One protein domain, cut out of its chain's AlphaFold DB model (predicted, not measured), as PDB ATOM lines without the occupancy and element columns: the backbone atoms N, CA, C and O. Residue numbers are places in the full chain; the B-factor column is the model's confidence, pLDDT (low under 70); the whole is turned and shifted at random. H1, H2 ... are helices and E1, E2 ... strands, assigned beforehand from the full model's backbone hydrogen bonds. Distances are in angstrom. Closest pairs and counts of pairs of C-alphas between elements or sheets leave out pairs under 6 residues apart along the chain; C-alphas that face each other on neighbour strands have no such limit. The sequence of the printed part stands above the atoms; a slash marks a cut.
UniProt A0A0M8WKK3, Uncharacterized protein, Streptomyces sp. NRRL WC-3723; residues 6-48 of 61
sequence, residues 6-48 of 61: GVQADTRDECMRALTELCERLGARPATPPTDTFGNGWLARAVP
ATOM      1  N   GLY A   6      -1.779  47.425 -18.985       93.38
ATOM      2  CA  GLY A   6      -0.775  48.244 -18.308       93.38
ATOM      3  C   GLY A   6      -0.391  47.615 -16.976       93.38
ATOM      4  O   GLY A   6      -1.263  47.130 -16.260       93.38
ATOM      5  N   VAL A   7       0.900  47.633 -16.659       94.75
ATOM      6  CA  VAL A   7       1.449  47.187 -15.374       94.75
ATOM      7  C   VAL A   7       2.214  48.348 -14.763       94.75
ATOM      8  O   VAL A   7       3.082  48.913 -15.426       94.75
ATOM      9  N   GLN A   8       1.889  48.698 -13.521       95.44
ATOM     10  CA  GLN A   8       2.568  49.743 -12.762       95.44
ATOM     11  C   GLN A   8       3.144  49.159 -11.472       95.44
ATOM     12  O   GLN A   8       2.483  48.346 -10.829       95.44
ATOM     13  N   ALA A   9       4.360  49.566 -11.112       95.19
ATOM     14  CA  ALA A   9       4.992  49.203  -9.845       95.19
ATOM     15  C   ALA A   9       5.963  50.295  -9.373       95.19
ATOM     16  O   ALA A   9       6.358  51.159 -10.157       95.19
ATOM     17  N   ASP A  10       6.374  50.231  -8.108       94.56
ATOM     18  CA  ASP A  10       7.281  51.212  -7.504       94.56
ATOM     19  C   ASP A  10       8.717  51.067  -8.025       94.56
ATOM     20  O   ASP A  10       9.429  52.059  -8.198       94.56
ATOM     21  N   THR A  11       9.136  49.840  -8.352       95.00
ATOM     22  CA  THR A  11      10.462  49.559  -8.913       95.00
ATOM     23  C   THR A  11      10.406  48.985 -10.329       95.00
ATOM     24  O   THR A  11       9.425  48.371 -10.763       95.00
ATOM     25  N   ARG A  12      11.513  49.147 -11.064       94.50
ATOM     26  CA  ARG A  12      11.680  48.591 -12.414       94.50
ATOM     27  C   ARG A  12      11.545  47.072 -12.423       94.50
ATOM     28  O   ARG A  12      10.906  46.525 -13.319       94.50
ATOM     29  N   ASP A  13      12.161  46.405 -11.450       95.75
ATOM     30  CA  ASP A  13      12.192  44.947 -11.349       95.75
ATOM     31  C   ASP A  13      10.812  44.361 -11.050       95.75
ATOM     32  O   ASP A  13      10.417  43.385 -11.684       95.75
ATOM     33  N   GLU A  14      10.048  44.970 -10.143       95.56
ATOM     34  CA  GLU A  14       8.664  44.564  -9.870       95.56
ATOM     35  C   GLU A  14       7.776  44.765 -11.098       95.56
ATOM     36  O   GLU A  14       7.019  43.867 -11.468       95.56
ATOM     37  N   CYS A  15       7.929  45.902 -11.786       96.50
ATOM     38  CA  CYS A  15       7.200  46.191 -13.017       96.50
ATOM     39  C   CYS A  15       7.520  45.155 -14.107       96.50
ATOM     40  O   CYS A  15       6.623  44.680 -14.804       96.50
ATOM     41  N   MET A  16       8.792  44.758 -14.228       96.19
ATOM     42  CA  MET A  16       9.221  43.739 -15.184       96.19
ATOM     43  C   MET A  16       8.667  42.353 -14.835       96.19
ATOM     44  O   MET A  16       8.150  41.675 -15.718       96.19
ATOM     45  N   ARG A  17       8.726  41.934 -13.565       97.12
ATOM     46  CA  ARG A  17       8.171  40.642 -13.124       97.12
ATOM     47  C   ARG A  17       6.671  40.565 -13.389       97.12
ATOM     48  O   ARG A  17       6.218  39.632 -14.044       97.12
ATOM     49  N   ALA A  18       5.927  41.589 -12.980       96.00
ATOM     50  CA  ALA A  18       4.487  41.646 -13.189       96.00
ATOM     51  C   ALA A  18       4.109  41.730 -14.682       96.00
ATOM     52  O   ALA A  18       3.103  41.151 -15.091       96.00
ATOM     53  N   LEU A  19       4.918  42.390 -15.524       96.38
ATOM     54  CA  LEU A  19       4.738  42.369 -16.981       96.38
ATOM     55  C   LEU A  19       4.903  40.953 -17.548       96.38
ATOM     56  O   LEU A  19       4.081  40.536 -18.364       96.38
ATOM     57  N   THR A  20       5.940  40.226 -17.128       95.56
ATOM     58  CA  THR A  20       6.179  38.842 -17.559       95.56
ATOM     59  C   THR A  20       5.025  37.933 -17.145       95.56
ATOM     60  O   THR A  20       4.432  37.286 -18.005       95.56
ATOM     61  N   GLU A  21       4.630  37.963 -15.871       95.88
ATOM     62  CA  GLU A  21       3.506  37.167 -15.358       95.88
ATOM     63  C   GLU A  21       2.193  37.485 -16.091       95.88
ATOM     64  O   GLU A  21       1.409  36.587 -16.404       95.88
ATOM     65  N   LEU A  22       1.939  38.761 -16.406       93.81
ATOM     66  CA  LEU A  22       0.769  39.163 -17.186       93.81
ATOM     67  C   LEU A  22       0.804  38.572 -18.599       93.81
ATOM     68  O   LEU A  22      -0.222  38.093 -19.087       93.81
ATOM     69  N   CYS A  23       1.965  38.609 -19.256       93.19
ATOM     70  CA  CYS A  23       2.135  38.059 -20.599       93.19
ATOM     71  C   CYS A  23       1.884  36.548 -20.619       93.19
ATOM     72  O   CYS A  23       1.110  36.078 -21.450       93.19
ATOM     73  N   GLU A  24       2.448  35.814 -19.660       93.50
ATOM     74  CA  GLU A  24       2.262  34.366 -19.523       93.50
ATOM     75  C   GLU A  24       0.801  33.989 -19.257       93.50
ATOM     76  O   GLU A  24       0.266  33.073 -19.880       93.50
ATOM     77  N   ARG A  25       0.118  34.717 -18.365       93.19
ATOM     78  CA  ARG A  25      -1.261  34.397 -17.966       93.19
ATOM     79  C   ARG A  25      -2.301  34.740 -19.025       93.19
ATOM     80  O   ARG A  25      -3.335  34.081 -19.084       93.19
ATOM     81  N   LEU A  26      -2.070  35.794 -19.805       89.94
ATOM     82  CA  LEU A  26      -3.039  36.301 -20.781       89.94
ATOM     83  C   LEU A  26      -2.684  35.944 -22.227       89.94
ATOM     84  O   LEU A  26      -3.402  36.364 -23.133       89.94
ATOM     85  N   GLY A  27      -1.578  35.227 -22.460       89.56
ATOM     86  CA  GLY A  27      -1.040  35.048 -23.810       89.56
ATOM     87  C   GLY A  27      -0.775  36.398 -24.479       89.56
ATOM     88  O   GLY A  27      -1.045  36.590 -25.660       89.56
ATOM     89  N   ALA A  28      -0.340  37.385 -23.697       91.94
ATOM     90  CA  ALA A  28      -0.029  38.717 -24.187       91.94
ATOM     91  C   ALA A  28       1.463  38.818 -24.516       91.94
ATOM     92  O   ALA A  28       2.277  38.007 -24.081       91.94
ATOM     93  N   ARG A  29       1.830  39.840 -25.284       91.69
ATOM     94  CA  ARG A  29       3.227  40.165 -25.573       91.69
ATOM     95  C   ARG A  29       3.571  41.566 -25.080       91.69
ATOM     96  O   ARG A  29       2.738  42.476 -25.203       91.69
ATOM     97  N   PRO A  30       4.792  41.776 -24.565       92.38
ATOM     98  CA  PRO A  30       5.229  43.096 -24.148       92.38
ATOM     99  C   PRO A  30       5.281  44.025 -25.365       92.38
ATOM    100  O   PRO A  30       5.865  43.705 -26.398       92.38
ATOM    101  N   ALA A  31       4.645  45.186 -25.237       93.25
ATOM    102  CA  ALA A  31       4.637  46.239 -26.249       93.25
ATOM    103  C   ALA A  31       5.545  47.405 -25.850       93.25
ATOM    104  O   ALA A  31       6.080  48.110 -26.704       93.25
ATOM    105  N   THR A  32       5.705  47.647 -24.549       92.44
ATOM    106  CA  THR A  32       6.601  48.676 -24.023       92.44
ATOM    107  C   THR A  32       7.239  48.160 -22.736       92.44
ATOM    108  O   THR A  32       6.495  47.769 -21.830       92.44
ATOM    109  N   PRO A  33       8.582  48.139 -22.640       91.44
ATOM    110  CA  PRO A  33       9.265  47.746 -21.414       91.44
ATOM    111  C   PRO A  33       8.996  48.758 -20.286       91.44
ATOM    112  O   PRO A  33       8.565  49.883 -20.570       91.44
ATOM    113  N   PRO A  34       9.271  48.393 -19.018       94.31
ATOM    114  CA  PRO A  34       9.153  49.309 -17.892       94.31
ATOM    115  C   PRO A  34       9.876  50.624 -18.174       94.31
ATOM    116  O   PRO A  34      11.085  50.648 -18.418       94.31
ATOM    117  N   THR A  35       9.115  51.710 -18.148       94.44
ATOM    118  CA  THR A  35       9.599  53.076 -18.343       94.44
ATOM    119  C   THR A  35       9.292  53.879 -17.088       94.44
ATOM    120  O   THR A  35       8.190  53.765 -16.547       94.44
ATOM    121  N   ASP A  36      10.258  54.673 -16.627       93.50
ATOM    122  CA  ASP A  36      10.061  55.576 -15.495       93.50
ATOM    123  C   ASP A  36       9.011  56.639 -15.843       93.50
ATOM    124  O   ASP A  36       9.032  57.230 -16.926       93.50
ATOM    125  N   THR A  37       8.066  56.856 -14.932       89.81
ATOM    126  CA  THR A  37       6.960  57.803 -15.117       89.81
ATOM    127  C   THR A  37       7.116  59.060 -14.267       89.81
ATOM    128  O   THR A  37       6.141  59.553 -13.700       89.81
ATOM    129  N   PHE A  38       8.339  59.595 -14.193       82.75
ATOM    130  CA  PHE A  38       8.670  60.869 -13.547       82.75
ATOM    131  C   PHE A  38       8.083  60.982 -12.132       82.75
ATOM    132  O   PHE A  38       7.364  61.926 -11.809       82.75
ATOM    133  N   GLY A  39       8.379  59.992 -11.287       80.19
ATOM    134  CA  GLY A  39       7.967  59.979  -9.878       80.19
ATOM    135  C   GLY A  39       6.668  59.228  -9.573       80.19
ATOM    136  O   GLY A  39       6.336  59.078  -8.404       80.19
ATOM    137  N   ASN A  40       5.976  58.691 -10.582       84.12
ATOM    138  CA  ASN A  40       4.813  57.809 -10.392       84.12
ATOM    139  C   ASN A  40       5.166  56.314 -10.534       84.12
ATOM    140  O   ASN A  40       4.318  55.493 -10.893       84.12
ATOM    141  N   GLY A  41       6.431  55.963 -10.294       92.12
ATOM    142  CA  GLY A  41       6.947  54.606 -10.451       92.12
ATOM    143  C   GLY A  41       7.183  54.216 -11.911       92.12
ATOM    144  O   GLY A  41       7.422  55.055 -12.787       92.12
ATOM    145  N   TRP A  42       7.128  52.920 -12.176       96.31
ATOM    146  CA  TRP A  42       7.454  52.302 -13.455       96.31
ATOM    147  C   TRP A  42       6.202  51.786 -14.142       96.31
ATOM    148  O   TRP A  42       5.417  51.066 -13.532       96.31
ATOM    149  N   LEU A  43       6.048  52.103 -15.428       96.12
ATOM    150  CA  LEU A  43       4.938  51.640 -16.254       96.12
ATOM    151  C   LEU A  43       5.447  50.773 -17.404       96.12
ATOM    152  O   LEU A  43       6.277  51.206 -18.204       96.12
ATOM    153  N   ALA A  44       4.877  49.584 -17.538       96.44
ATOM    154  CA  ALA A  44       5.053  48.700 -18.677       96.44
ATOM    155  C   ALA A  44       3.711  48.446 -19.364       96.44
ATOM    156  O   ALA A  44       2.640  48.607 -18.771       96.44
ATOM    157  N   ARG A  45       3.753  48.069 -20.644       94.56
ATOM    158  CA  ARG A  45       2.541  47.800 -21.426       94.56
ATOM    159  C   ARG A  45       2.676  46.516 -22.220       94.56
ATOM    160  O   ARG A  45       3.725  46.252 -22.804       94.56
ATOM    161  N   ALA A  46       1.576  45.788 -22.321       94.44
ATOM    162  CA  ALA A  46       1.430  44.616 -23.168       94.44
ATOM    163  C   ALA A  46       0.205  44.752 -24.073       94.44
ATOM    164  O   ALA A  46      -0.735  45.502 -23.798       94.44
ATOM    165  N   VAL A  47       0.224  44.010 -25.171       93.56
ATOM    166  CA  VAL A  47      -0.924  43.824 -26.062       93.56
ATOM    167  C   VAL A  47      -1.254  42.338 -26.114       93.56
ATOM    168  O   VAL A  47      -0.330  41.534 -25.980       93.56
ATOM    169  N   PRO A  48      -2.522  41.945 -26.321       90.62
ATOM    170  CA  PRO A  48      -2.842  40.556 -26.631       90.62
ATOM    171  C   PRO A  48      -1.941  40.057 -27.769       90.62
ATOM    172  O   PRO A  48      -1.724  40.796 -28.739       90.62
TER     173      PRO A  48
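AT A GLANCE: This is residues 6 to 48 of the 61 residues of an uncharacterized protein of Streptomyces sp. NRRL WC-3723 (UniProt A0A0M8WKK3). A narrow sheet of three antiparallel strands is covered on one face by a single helix, H1, which runs along the strands, while the other face is bare. The long strands E2 and E3 form a hairpin, and the short strand E1 lies beside E3 on its other side. The printed part has 43 residues with one named helix and three named strands, in the chain order E1, H1, E2, E3; across the sheet the order is E1, E3, E2, all antiparallel, and the class is mixed, helices and strands. The whole is compact, with a radius of gyration of the C-alphas of 9.5 A, and its outline is a rod spanning 30 by 15 by 10 A.

HOW THE PARTS SIT: The inner strand of the sheet is E3, residues 42 to 48. On one side of it is the edge strand E2, residues 28 to 36, antiparallel at 165 degrees; N 31 and O 45 are 2.8 A apart and N 43 and O 35 are 2.9 A apart, both within hydrogen-bond range. E2 bends by 55 degrees at residue 31. On the other side of E3 is the edge strand E1, residues 6 to 9, antiparallel at 154 degrees, with N 42 and O 9 within hydrogen-bond range at 2.8 A. H1, residues 12 to 26, is on the sheet at a height of 7.2 A over it, in two layers, a helix on one face of a sheet. H1 lies over E3 and, only just, over E1, on which 3 of its C-alphas fall; on the local plane its line stands at 15 degrees to that of E3, along the strands. The closest C-alphas of H1 and E3 are those of Arg 12 and Trp 42, 5.7 A apart; those of H1 and E2 are Cys 23 and Arg 29, at 5.5 A. E1, H1 and E2 make a split strand-helix-strand unit, two strands running the same way with E3 between them in the sheet, and its crossover is right-handed. In H1 every O i to N i+4 pair is within hydrogen-bond range.

IN THESE COORDINATES: E1 begins at C-alpha 6, (-0.775, 48.244, -18.308), and is 10.3 A long. H1 begins at C-alpha 12, (11.680, 48.591, -12.414), and measures 20.9 A. E2 is 21.5 A long and E3 20.4 A, ending at C-alpha 48, (-2.842, 40.556, -26.631).

THE WHOLE: The C-alphas farthest apart, those of Gly 27 and Gly 39, are 29.9 A from each other. The printed part has no cut, and the links E1 to H1, H1 to E2 and E2 to E3 are tight. The mean pLDDT of the printed part is 93.2, and no printed residue is under 70.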